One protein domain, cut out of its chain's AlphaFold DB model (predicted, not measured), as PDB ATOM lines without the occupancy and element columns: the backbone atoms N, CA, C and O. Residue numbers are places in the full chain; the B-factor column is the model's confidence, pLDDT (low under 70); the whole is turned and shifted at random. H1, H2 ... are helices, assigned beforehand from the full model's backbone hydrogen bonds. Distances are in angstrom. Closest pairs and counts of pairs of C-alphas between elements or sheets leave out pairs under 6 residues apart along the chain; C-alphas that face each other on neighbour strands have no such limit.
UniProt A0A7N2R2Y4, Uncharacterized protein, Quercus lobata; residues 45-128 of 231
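AT A GLANCE: This is residues 45 to 128 of the 231 residues of an uncharacterized protein of Quercus lobata (UniProt A0A7N2R2Y4). One very long helix, H4, pairs by its first part with H3 as a lopsided helical hairpin, and H1 packs across H3 at a steep tilt, so that a small helical body sits at one end of a long arm. The arm is residues 109 to 128 of H4, which stick out free and make much of the length; the short H2 sits in the turn between H1 and H3. You have 84 printed residues with four named helices, in the order H1, H2, H3, H4, and no named strand: the class is all helix. The whole is loose, with a radius of gyration of the C-alphas of 16.8 A, and spans 59 by 21 by 18 A.

HOW THE PARTS SIT: Start at H4, residues 91 to 128, the longest helix. Look beside its residues 94 to 101, which alone touch H3, residues 69 to 85, and there meet residues 76 to 83 alone. The closest C-alphas of H3 and H4 are those of Ile 83 and Arg 94, 5.4 A apart. The two form a helical hairpin at a shallow tilt of 23 degrees, opposite ways. Next go to H1, residues 45 to 58, which touches H3; their closest C-alphas are those of Ala 50 and Asp 78, 4.8 A apart. H1 and H3 stand at a steep tilt of 53 degrees, opposite ways. H2, residues 62 to 65, is close to H1 but not clearly touching, the closest C-alphas being those of Cys 57 and Ala 65 at 5.0 A. H2 is also close to H3 but not clearly touching, with the C-alphas of Ala 65 and Asp 71 closest at 6.9 A. H4 is apart from both H1 and H2. In H1, H3 and H4 every O i to N i+4 pair is within hydrogen-bond range; H2 is too short for such a pair, and its one O i to N i+3 pair is within range.

IN THESE COORDINATES: Find C-alpha 91 at (7.923, -64.686, 246.496); from there H4 runs 54.9 A to C-alpha 128 at (-17.675, -34.753, 284.743). H3 runs 24.1 A from Thr 69 to Lys 85. H1 begins at C-alpha 45, at (-2.708, -52.842, 231.542), and runs 19.9 A to Leu 58. H2 is four residues, Ile 62 to Ala 65, and 5.2 A long.

THE WHOLE: The C-alphas of Gln 87 and Leu 128 are the two farthest apart, at 59.1 A. Without the stretches that stand free, residues 59 to 64 and 109 to 128, the body spans 29 by 23 by 16 A. The three links are tight, and the printed part has no cut. The mean pLDDT of the printed part is 84.3, and no printed residue is under 70.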
ATOM      1  N   ASP A  45      -2.654 -54.284 231.269       78.44
ATOM      2  CA  ASP A  45      -2.708 -52.842 231.542       78.44
ATOM      3  C   ASP A  45      -3.143 -52.507 232.979       78.44
ATOM      4  O   ASP A  45      -2.658 -51.541 233.560       78.44
ATOM      5  N   LYS A  46      -4.019 -53.318 233.591       79.62
ATOM      6  CA  LYS A  46      -4.463 -53.119 234.983       79.62
ATOM      7  C   LYS A  46      -3.372 -53.468 235.988       79.62
ATOM      8  O   LYS A  46      -3.247 -52.791 236.999       79.62
ATOM      9  N   LEU A  47      -2.577 -54.500 235.704       80.75
ATOM     10  CA  LEU A  47      -1.427 -54.862 236.538       80.75
ATOM     11  C   LEU A  47      -0.326 -53.804 236.448       80.75
ATOM     12  O   LEU A  47       0.281 -53.458 237.459       80.75
ATOM     13  N   LEU A  48      -0.100 -53.260 235.248       83.38
ATOM     14  CA  LEU A  48       0.838 -52.161 235.038       83.38
ATOM     15  C   LEU A  48       0.399 -50.896 235.791       83.38
ATOM     16  O   LEU A  48       1.224 -50.252 236.432       83.38
ATOM     17  N   TRP A  49      -0.897 -50.577 235.746       84.62
ATOM     18  CA  TRP A  49      -1.474 -49.438 236.460       84.62
ATOM     19  C   TRP A  49      -1.352 -49.580 237.982       84.62
ATOM     20  O   TRP A  49      -0.758 -48.717 238.621       84.62
ATOM     21  N   ALA A  50      -1.809 -50.705 238.547       82.56
ATOM     22  CA  ALA A  50      -1.712 -50.995 239.982       82.56
ATOM     23  C   ALA A  50      -0.266 -50.905 240.500       82.56
ATOM     24  O   ALA A  50      -0.005 -50.441 241.608       82.56
ATOM     25  N   ARG A  51       0.706 -51.318 239.678       82.81
ATOM     26  CA  ARG A  51       2.130 -51.203 240.001       82.81
ATOM     27  C   ARG A  51       2.601 -49.758 240.086       82.81
ATOM     28  O   ARG A  51       3.334 -49.433 241.018       82.81
ATOM     29  N   GLU A  52       2.260 -48.928 239.107       85.00
ATOM     30  CA  GLU A  52       2.732 -47.543 239.093       85.00
ATOM     31  C   GLU A  52       2.080 -46.735 240.222       85.00
ATOM     32  O   GLU A  52       2.780 -45.996 240.908       85.00
ATOM     33  N   GLU A  53       0.797 -46.965 240.507       84.38
ATOM     34  CA  GLU A  53       0.093 -46.336 241.635       84.38
ATOM     35  C   GLU A  53       0.684 -46.750 242.989       84.38
ATOM     36  O   GLU A  53       1.044 -45.894 243.800       84.38
ATOM     37  N   LEU A  54       0.912 -48.049 243.221       84.00
ATOM     38  CA  LEU A  54       1.570 -48.510 244.449       84.00
ATOM     39  C   LEU A  54       2.973 -47.937 244.607       84.00
ATOM     40  O   LEU A  54       3.382 -47.606 245.718       84.00
ATOM     41  N   LYS A  55       3.718 -47.809 243.509       85.50
ATOM     42  CA  LYS A  55       5.047 -47.206 243.528       85.50
ATOM     43  C   LYS A  55       4.974 -45.728 243.906       85.50
ATOM     44  O   LYS A  55       5.722 -45.305 244.778       85.50
ATOM     45  N   VAL A  56       4.042 -44.970 243.327       85.25
ATOM     46  CA  VAL A  56       3.794 -43.568 243.697       85.25
ATOM     47  C   VAL A  56       3.426 -43.446 245.180       85.25
ATOM     48  O   VAL A  56       3.951 -42.570 245.871       85.25
ATOM     49  N   CYS A  57       2.588 -44.346 245.703       82.12
ATOM     50  CA  CYS A  57       2.256 -44.398 247.127       82.12
ATOM     51  C   CYS A  57       3.475 -44.712 248.011       82.12
ATOM     52  O   CYS A  57       3.653 -44.070 249.043       82.12
ATOM     53  N   LEU A  58       4.315 -45.676 247.624       81.69
ATOM     54  CA  LEU A  58       5.495 -46.095 248.393       81.69
ATOM     55  C   LEU A  58       6.643 -45.075 248.343       81.69
ATOM     56  O   LEU A  58       7.381 -44.951 249.317       81.69
ATOM     57  N   ASP A  59       6.775 -44.335 247.241       85.94
ATOM     58  CA  ASP A  59       7.740 -43.237 247.087       85.94
ATOM     59  C   ASP A  59       7.299 -41.963 247.845       85.94
ATOM     60  O   ASP A  59       8.070 -41.010 247.990       85.94
ATOM     61  N   SER A  60       6.063 -41.943 248.353       82.31
ATOM     62  CA  SER A  60       5.470 -40.848 249.123       82.31
ATOM     63  C   SER A  60       5.585 -41.080 250.640       82.31
ATOM     64  O   SER A  60       5.888 -42.173 251.114       82.31
ATOM     65  N   THR A  61       5.338 -40.049 251.460       78.44
ATOM     66  CA  THR A  61       5.246 -40.248 252.921       78.44
ATOM     67  C   THR A  61       3.920 -40.910 253.285       78.44
ATOM     68  O   THR A  61       2.910 -40.646 252.633       78.44
ATOM     69  N   ILE A  62       3.885 -41.698 254.366       71.12
ATOM     70  CA  ILE A  62       2.665 -42.378 254.853       71.12
ATOM     71  C   ILE A  62       1.486 -41.394 254.989       71.12
ATOM     72  O   ILE A  62       0.405 -41.659 254.469       71.12
ATOM     73  N   ASP A  63       1.717 -40.216 255.578       70.00
ATOM     74  CA  ASP A  63       0.691 -39.171 255.749       70.00
ATOM     75  C   ASP A  63       0.187 -38.572 254.422       70.00
ATOM     76  O   ASP A  63      -0.900 -37.997 254.355       70.00
ATOM     77  N   SER A  64       0.982 -38.657 253.353       76.25
ATOM     78  CA  SER A  64       0.592 -38.198 252.016       76.25
ATOM     79  C   SER A  64      -0.065 -39.284 251.166       76.25
ATOM     80  O   SER A  64      -0.974 -38.953 250.409       76.25
ATOM     81  N   ALA A  65       0.348 -40.543 251.326       72.44
ATOM     82  CA  ALA A  65      -0.172 -41.691 250.588       72.44
ATOM     83  C   ALA A  65      -1.530 -42.178 251.121       72.44
ATOM     84  O   ALA A  65      -2.326 -42.720 250.364       72.44
ATOM     85  N   PHE A  66      -1.815 -41.955 252.409       78.19
ATOM     86  CA  PHE A  66      -3.025 -42.439 253.081       78.19
ATOM     87  C   PHE A  66      -3.812 -41.301 253.734       78.19
ATOM     88  O   PHE A  66      -4.129 -41.335 254.922       78.19
ATOM     89  N   ARG A  67      -4.122 -40.256 252.959       74.94
ATOM     90  CA  ARG A  67      -4.867 -39.088 253.462       74.94
ATOM     91  C   ARG A  67      -6.325 -39.400 253.748       74.94
ATOM     92  O   ARG A  67      -6.919 -38.805 254.645       74.94
ATOM     93  N   THR A  68      -6.908 -40.295 252.963       78.94
ATOM     94  CA  THR A  68      -8.309 -40.679 253.077       78.94
ATOM     95  C   THR A  68      -8.461 -42.193 253.145       78.94
ATOM     96  O   THR A  68      -7.602 -42.962 252.717       78.94
ATOM     97  N   THR A  69      -9.613 -42.641 253.646       78.81
ATOM     98  CA  THR A  69      -9.987 -44.061 253.607       78.81
ATOM     99  C   THR A  69     -10.089 -44.584 252.169       78.81
ATOM    100  O   THR A  69      -9.885 -45.774 251.946       78.81
ATOM    101  N   ALA A  70     -10.377 -43.714 251.195       83.44
ATOM    102  CA  ALA A  70     -10.407 -44.084 249.784       83.44
ATOM    103  C   ALA A  70      -9.000 -44.403 249.254       83.44
ATOM    104  O   ALA A  70      -8.833 -45.434 248.612       83.44
ATOM    105  N   ASP A  71      -7.995 -43.595 249.604       82.44
ATOM    106  CA  ASP A  71      -6.596 -43.825 249.201       82.44
ATOM    107  C   ASP A  71      -6.057 -45.141 249.785       82.44
ATOM    108  O   ASP A  71      -5.422 -45.938 249.098       82.44
ATOM    109  N   LEU A  72      -6.395 -45.419 251.049       83.19
ATOM    110  CA  LEU A  72      -6.067 -46.680 251.716       83.19
ATOM    111  C   LEU A  72      -6.726 -47.887 251.027       83.19
ATOM    112  O   LEU A  72      -6.104 -48.938 250.892       83.19
ATOM    113  N   ASN A  73      -7.980 -47.752 250.590       84.31
ATOM    114  CA  ASN A  73      -8.693 -48.821 249.891       84.31
ATOM    115  C   ASN A  73      -8.140 -49.063 248.483       84.31
ATOM    116  O   ASN A  73      -7.977 -50.219 248.110       84.31
ATOM    117  N   LEU A  74      -7.785 -48.009 247.747       86.00
ATOM    118  CA  LEU A  74      -7.133 -48.127 246.439       86.00
ATOM    119  C   LEU A  74      -5.788 -48.851 246.557       86.00
ATOM    120  O   LEU A  74      -5.561 -49.844 245.873       86.00
ATOM    121  N   PHE A  75      -4.955 -48.452 247.524       87.25
ATOM    122  CA  PHE A  75      -3.701 -49.145 247.814       87.25
ATOM    123  C   PHE A  75      -3.919 -50.633 248.134       87.25
ATOM    124  O   PHE A  75      -3.161 -51.485 247.680       87.25
ATOM    125  N   ARG A  76      -4.957 -50.973 248.912       85.50
ATOM    126  CA  ARG A  76      -5.303 -52.371 249.232       85.50
ATOM    127  C   ARG A  76      -5.717 -53.160 247.996       85.50
ATOM    128  O   ARG A  76      -5.286 -54.300 247.844       85.50
ATOM    129  N   GLU A  77      -6.560 -52.580 247.151       87.06
ATOM    130  CA  GLU A  77      -7.049 -53.217 245.928       87.06
ATOM    131  C   GLU A  77      -5.897 -53.490 244.958       87.06
ATOM    132  O   GLU A  77      -5.753 -54.619 244.479       87.06
ATOM    133  N   ASP A  78      -5.020 -52.508 244.761       87.25
ATOM    134  CA  ASP A  78      -3.841 -52.645 243.911       87.25
ATOM    135  C   ASP A  78      -2.837 -53.653 244.492       87.25
ATOM    136  O   ASP A  78      -2.302 -54.497 243.767       87.25
ATOM    137  N   ALA A  79      -2.619 -53.634 245.814       87.06
ATOM    138  CA  ALA A  79      -1.729 -54.581 246.485       87.06
ATOM    139  C   ALA A  79      -2.251 -56.018 246.377       87.06
ATOM    140  O   ALA A  79      -1.489 -56.928 246.041       87.06
ATOM    141  N   ALA A  80      -3.549 -56.230 246.603       86.88
ATOM    142  CA  ALA A  80      -4.187 -57.534 246.466       86.88
ATOM    143  C   ALA A  80      -4.113 -58.054 245.024       86.88
ATOM    144  O   ALA A  80      -3.819 -59.234 244.810       86.88
ATOM    145  N   LEU A  81      -4.313 -57.173 244.037       87.00
ATOM    146  CA  LEU A  81      -4.222 -57.518 242.621       87.00
ATOM    147  C   LEU A  81      -2.811 -57.990 242.245       87.00
ATOM    148  O   LEU A  81      -2.659 -59.007 241.564       87.00
ATOM    149  N   LEU A  82      -1.773 -57.291 242.712       85.12
ATOM    150  CA  LEU A  82      -0.389 -57.673 242.438       85.12
ATOM    151  C   LEU A  82       0.036 -58.950 243.174       85.12
ATOM    152  O   LEU A  82       0.740 -59.767 242.582       85.12
ATOM    153  N   ILE A  83      -0.394 -59.155 244.422       86.50
ATOM    154  CA  ILE A  83      -0.087 -60.376 245.187       86.50
ATOM    155  C   ILE A  83      -0.673 -61.620 244.497       86.50
ATOM    156  O   ILE A  83       0.013 -62.637 244.405       86.50
ATOM    157  N   ASP A  84      -1.914 -61.541 244.007       83.94
ATOM    158  CA  ASP A  84      -2.647 -62.685 243.444       83.94
ATOM    159  C   ASP A  84      -2.294 -62.977 241.974       83.94
ATOM    160  O   ASP A  84      -2.262 -64.136 241.556       83.94
ATOM    161  N   LYS A  85      -2.037 -61.939 241.164       81.25
ATOM    162  CA  LYS A  85      -1.980 -62.068 239.694       81.25
ATOM    163  C   LYS A  85      -0.645 -61.700 239.050       81.25
ATOM    164  O   LYS A  85      -0.450 -62.033 237.880       81.25
ATOM    165  N   SER A  86       0.276 -61.040 239.755       76.69
ATOM    166  CA  SER A  86       1.552 -60.632 239.156       76.69
ATOM    167  C   SER A  86       2.539 -61.798 239.058       76.69
ATOM    168  O   SER A  86       2.840 -62.463 240.054       76.69
ATOM    169  N   GLN A  87       3.082 -62.019 237.857       76.12
ATOM    170  CA  GLN A  87       4.242 -62.894 237.635       76.12
ATOM    171  C   GLN A  87       5.578 -62.154 237.819       76.12
ATOM    172  O   GLN A  87       6.623 -62.797 237.877       76.12
ATOM    173  N   ASP A  88       5.533 -60.824 237.938       73.19
ATOM    174  CA  ASP A  88       6.713 -59.957 237.990       73.19
ATOM    175  C   ASP A  88       7.277 -59.794 239.407       73.19
ATOM    176  O   ASP A  88       8.420 -59.368 239.563       73.19
ATOM    177  N   LEU A  89       6.487 -60.117 240.437       79.12
ATOM    178  CA  LEU A  89       6.931 -60.098 241.830       79.12
ATOM    179  C   LEU A  89       7.481 -61.467 242.226       79.12
ATOM    180  O   LEU A  89       6.819 -62.493 242.042       79.12
ATOM    181  N   ASN A  90       8.666 -61.484 242.834       86.25
ATOM    182  CA  ASN A  90       9.186 -62.700 243.453       86.25
ATOM    183  C   ASN A  90       8.453 -63.011 244.774       86.25
ATOM    184  O   ASN A  90       7.729 -62.184 245.332       86.25
ATOM    185  N   ASP A  91       8.633 -64.226 245.293       84.31
ATOM    186  CA  ASP A  91       7.923 -64.686 246.496       84.31
ATOM    187  C   ASP A  91       8.208 -63.824 247.735       84.31
ATOM    188  O   ASP A  91       7.317 -63.607 248.559       84.31
ATOM    189  N   THR A  92       9.422 -63.282 247.847       87.44
ATOM    190  CA  THR A  92       9.809 -62.387 248.943       87.44
ATOM    191  C   THR A  92       9.058 -61.058 248.865       87.44
ATOM    192  O   THR A  92       8.535 -60.586 249.872       87.44
ATOM    193  N   GLU A  93       8.967 -60.462 247.676       85.50
ATOM    194  CA  GLU A  93       8.257 -59.199 247.440       85.50
ATOM    195  C   GLU A  93       6.752 -59.350 247.666       85.50
ATOM    196  O   GLU A  93       6.147 -58.519 248.346       85.50
ATOM    197  N   ARG A  94       6.156 -60.452 247.183       86.25
ATOM    198  CA  ARG A  94       4.753 -60.790 247.469       86.25
ATOM    199  C   ARG A  94       4.511 -60.955 248.966       86.25
ATOM    200  O   ARG A  94       3.528 -60.429 249.483       86.25
ATOM    201  N   GLY A  95       5.416 -61.634 249.672       85.94
ATOM    202  CA  GLY A  95       5.340 -61.808 251.122       85.94
ATOM    203  C   GLY A  95       5.406 -60.484 251.886       85.94
ATOM    204  O   GLY A  95       4.594 -60.253 252.780       85.94
ATOM    205  N   LEU A  96       6.323 -59.587 251.519       87.56
ATOM    206  CA  LEU A  96       6.461 -58.273 252.156       87.56
ATOM    207  C   LEU A  96       5.240 -57.379 251.915       87.56
ATOM    208  O   LEU A  96       4.744 -56.773 252.864       87.56
ATOM    209  N   LEU A  97       4.721 -57.335 250.683       87.12
ATOM    210  CA  LEU A  97       3.526 -56.555 250.350       87.12
ATOM    211  C   LEU A  97       2.288 -57.086 251.088       87.12
ATOM    212  O   LEU A  97       1.497 -56.301 251.611       87.12
ATOM    213  N   ALA A  98       2.161 -58.410 251.210       86.31
ATOM    214  CA  ALA A  98       1.093 -59.043 251.978       86.31
ATOM    215  C   ALA A  98       1.185 -58.728 253.480       86.31
ATOM    216  O   ALA A  98       0.169 -58.439 254.112       86.31
ATOM    217  N   VAL A  99       2.384 -58.757 254.074       88.12
ATOM    218  CA  VAL A  99       2.583 -58.388 255.487       88.12
ATOM    219  C   VAL A  99       2.263 -56.912 255.708       88.12
ATOM    220  O   VAL A  99       1.514 -56.588 256.625       88.12
ATOM    221  N   PHE A 100       2.761 -56.029 254.841       86.50
ATOM    222  CA  PHE A 100       2.520 -54.594 254.941       86.50
ATOM    223  C   PHE A 100       1.031 -54.243 254.812       86.50
ATOM    224  O   PHE A 100       0.504 -53.492 255.628       86.50
ATOM    225  N   SER A 101       0.329 -54.838 253.843       84.25
ATOM    226  CA  SER A 101      -1.116 -54.649 253.670       84.25
ATOM    227  C   SER A 101      -1.909 -55.124 254.898       84.25
ATOM    228  O   SER A 101      -2.774 -54.399 255.390       84.25
ATOM    229  N   ASN A 102      -1.556 -56.278 255.472       85.31
ATOM    230  CA  ASN A 102      -2.179 -56.774 256.704       85.31
ATOM    231  C   ASN A 102      -1.877 -55.895 257.932       85.31
ATOM    232  O   ASN A 102      -2.737 -55.710 258.797       85.31
ATOM    233  N   ASP A 103      -0.665 -55.352 258.039       86.12
ATOM    234  CA  ASP A 103      -0.306 -54.439 259.123       86.12
ATOM    235  C   ASP A 103      -1.058 -53.105 259.003       86.12
ATOM    236  O   ASP A 103      -1.541 -52.597 260.017       86.12
ATOM    237  N   LEU A 104      -1.248 -52.580 257.786       82.69
ATOM    238  CA  LEU A 104      -2.105 -51.415 257.538       82.69
ATOM    239  C   LEU A 104      -3.563 -51.683 257.932       82.69
ATOM    240  O   LEU A 104      -4.193 -50.826 258.545       82.69
ATOM    241  N   ASP A 105      -4.087 -52.883 257.671       77.75
ATOM    242  CA  ASP A 105      -5.426 -53.285 258.119       77.75
ATOM    243  C   ASP A 105      -5.562 -53.303 259.635       77.75
ATOM    244  O   ASP A 105      -6.573 -52.856 260.185       77.75
ATOM    245  N   ARG A 106      -4.544 -53.819 260.323       82.44
ATOM    246  CA  ARG A 106      -4.509 -53.819 261.785       82.44
ATOM    247  C   ARG A 106      -4.443 -52.392 262.328       82.44
ATOM    248  O   ARG A 106      -5.150 -52.080 263.283       82.44
ATOM    249  N   ILE A 107      -3.624 -51.531 261.728       82.06
ATOM    250  CA  ILE A 107      -3.458 -50.136 262.149       82.06
ATOM    251  C   ILE A 107      -4.747 -49.336 261.911       82.06
ATOM    252  O   ILE A 107      -5.219 -48.696 262.845       82.06
ATOM    253  N   ASP A 108      -5.368 -49.422 260.732       80.88
ATOM    254  CA  ASP A 108      -6.631 -48.732 260.408       80.88
ATOM    255  C   ASP A 108      -7.762 -49.127 261.373       80.88
ATOM    256  O   ASP A 108      -8.483 -48.270 261.889       80.88
ATOM    257  N   LYS A 109      -7.879 -50.421 261.703       82.75
ATOM    258  CA  LYS A 109      -8.835 -50.900 262.717       82.75
ATOM    259  C   LYS A 109      -8.551 -50.309 264.097       82.75
ATOM    260  O   LYS A 109      -9.473 -49.818 264.744       82.75
ATOM    261  N   ASN A 110      -7.294 -50.319 264.536       82.31
ATOM    262  CA  ASN A 110      -6.911 -49.788 265.843       82.31
ATOM    263  C   ASN A 110      -7.125 -48.271 265.941       82.31
ATOM    264  O   ASN A 110      -7.567 -47.793 266.979       82.31
ATOM    265  N   VAL A 111      -6.866 -47.519 264.868       83.31
ATOM    266  CA  VAL A 111      -7.116 -46.069 264.813       83.31
ATOM    267  C   VAL A 111      -8.609 -45.768 264.935       83.31
ATOM    268  O   VAL A 111      -8.985 -44.872 265.685       83.31
ATOM    269  N   LYS A 112      -9.470 -46.538 264.258       83.38
ATOM    270  CA  LYS A 112     -10.930 -46.395 264.383       83.38
ATOM    271  C   LYS A 112     -11.415 -46.687 265.803       83.38
ATOM    272  O   LYS A 112     -12.202 -45.911 266.334       83.38
ATOM    273  N   ILE A 113     -10.917 -47.758 266.426       84.62
ATOM    274  CA  ILE A 113     -11.247 -48.104 267.818       84.62
ATOM    275  C   ILE A 113     -10.797 -46.990 268.771       84.62
ATOM    276  O   ILE A 113     -11.606 -46.501 269.551       84.62
ATOM    277  N   ALA A 114      -9.550 -46.527 268.653       84.25
ATOM    278  CA  ALA A 114      -9.023 -45.441 269.480       84.25
ATOM    279  C   ALA A 114      -9.782 -44.117 269.275       84.25
ATOM    280  O   ALA A 114      -9.935 -43.340 270.214       84.25
ATOM    281  N   GLY A 115     -10.270 -43.856 268.058       85.88
ATOM    282  CA  GLY A 115     -11.124 -42.706 267.761       85.88
ATOM    283  C   GLY A 115     -12.456 -42.757 268.510       85.88
ATOM    284  O   GLY A 115     -12.838 -41.764 269.118       85.88
ATOM    285  N   ILE A 116     -13.109 -43.922 268.524       88.38
ATOM    286  CA  ILE A 116     -14.361 -44.151 269.262       88.38
ATOM    287  C   ILE A 116     -14.131 -44.047 270.776       88.38
ATOM    288  O   ILE A 116     -14.880 -43.371 271.471       88.38
ATOM    289  N   GLU A 117     -13.075 -44.676 271.303       90.44
ATOM    290  CA  GLU A 117     -12.726 -44.580 272.729       90.44
ATOM    291  C   GLU A 117     -12.455 -43.135 273.155       90.44
ATOM    292  O   GLU A 117     -12.865 -42.718 274.236       90.44
ATOM    293  N   LYS A 118     -11.795 -42.350 272.298       90.50
ATOM    294  CA  LYS A 118     -11.566 -40.930 272.551       90.50
ATOM    295  C   LYS A 118     -12.875 -40.140 272.597       90.50
ATOM    296  O   LYS A 118     -13.007 -39.292 273.467       90.50
ATOM    297  N   GLU A 119     -13.814 -40.407 271.694       91.81
ATOM    298  CA  GLU A 119     -15.122 -39.739 271.685       91.81
ATOM    299  C   GLU A 119     -15.881 -39.990 272.994       91.81
ATOM    300  O   GLU A 119     -16.316 -39.034 273.630       91.81
ATOM    301  N   TYR A 120     -15.911 -41.239 273.475       91.88
ATOM    302  CA  TYR A 120     -16.484 -41.561 274.788       91.88
ATOM    303  C   TYR A 120     -15.778 -40.839 275.943       91.88
ATOM    304  O   TYR A 120     -16.433 -40.314 276.838       91.88
ATOM    305  N   LEU A 121     -14.444 -40.772 275.927       92.75
ATOM    306  CA  LEU A 121     -13.690 -40.048 276.956       92.75
ATOM    307  C   LEU A 121     -13.951 -38.537 276.924       92.75
ATOM    308  O   LEU A 121     -13.969 -37.899 277.977       92.75
ATOM    309  N   ASP A 122     -14.128 -37.963 275.735       92.75
ATOM    310  CA  ASP A 122     -14.455 -36.549 275.566       92.75
ATOM    311  C   ASP A 122     -15.881 -36.260 276.087       92.75
ATOM    312  O   ASP A 122     -16.077 -35.258 276.780       92.75
ATOM    313  N   GLU A 123     -16.850 -37.151 275.840       92.88
ATOM    314  CA  GLU A 123     -18.207 -37.083 276.411       92.88
ATOM    315  C   GLU A 123     -18.189 -37.169 277.948       92.88
ATOM    316  O   GLU A 123     -18.699 -36.267 278.623       92.88
ATOM    317  N   ASP A 124     -17.519 -38.179 278.510       94.06
ATOM    318  CA  ASP A 124     -17.372 -38.363 279.960       94.06
ATOM    319  C   ASP A 124     -16.696 -37.150 280.622       94.06
ATOM    320  O   ASP A 124     -17.051 -36.738 281.732       94.06
ATOM    321  N   ALA A 125     -15.712 -36.540 279.955       94.44
ATOM    322  CA  ALA A 125     -15.026 -35.355 280.461       94.44
ATOM    323  C   ALA A 125     -15.947 -34.125 280.521       94.44
ATOM    324  O   ALA A 125     -15.828 -33.312 281.450       94.44
ATOM    325  N   VAL A 126     -16.862 -33.976 279.557       95.69
ATOM    326  CA  VAL A 126     -17.885 -32.920 279.571       95.69
ATOM    327  C   VAL A 126     -18.860 -33.153 280.719       95.69
ATOM    328  O   VAL A 126     -19.057 -32.238 281.524       95.69
ATOM    329  N   GLU A 127     -19.394 -34.368 280.861       96.06
ATOM    330  CA  GLU A 127     -20.318 -34.711 281.948       96.06
ATOM    331  C   GLU A 127     -19.664 -34.502 283.322       96.06
ATOM    332  O   GLU A 127     -20.232 -33.852 284.206       96.06
ATOM    333  N   LEU A 128     -18.418 -34.950 283.500       95.75
ATOM    334  CA  LEU A 128     -17.675 -34.753 284.743       95.75
ATOM    335  C   LEU A 128     -17.513 -33.266 285.083       95.75
ATOM    336  O   LEU A 128     -17.635 -32.875 286.246       95.75
TER     337      LEU A 128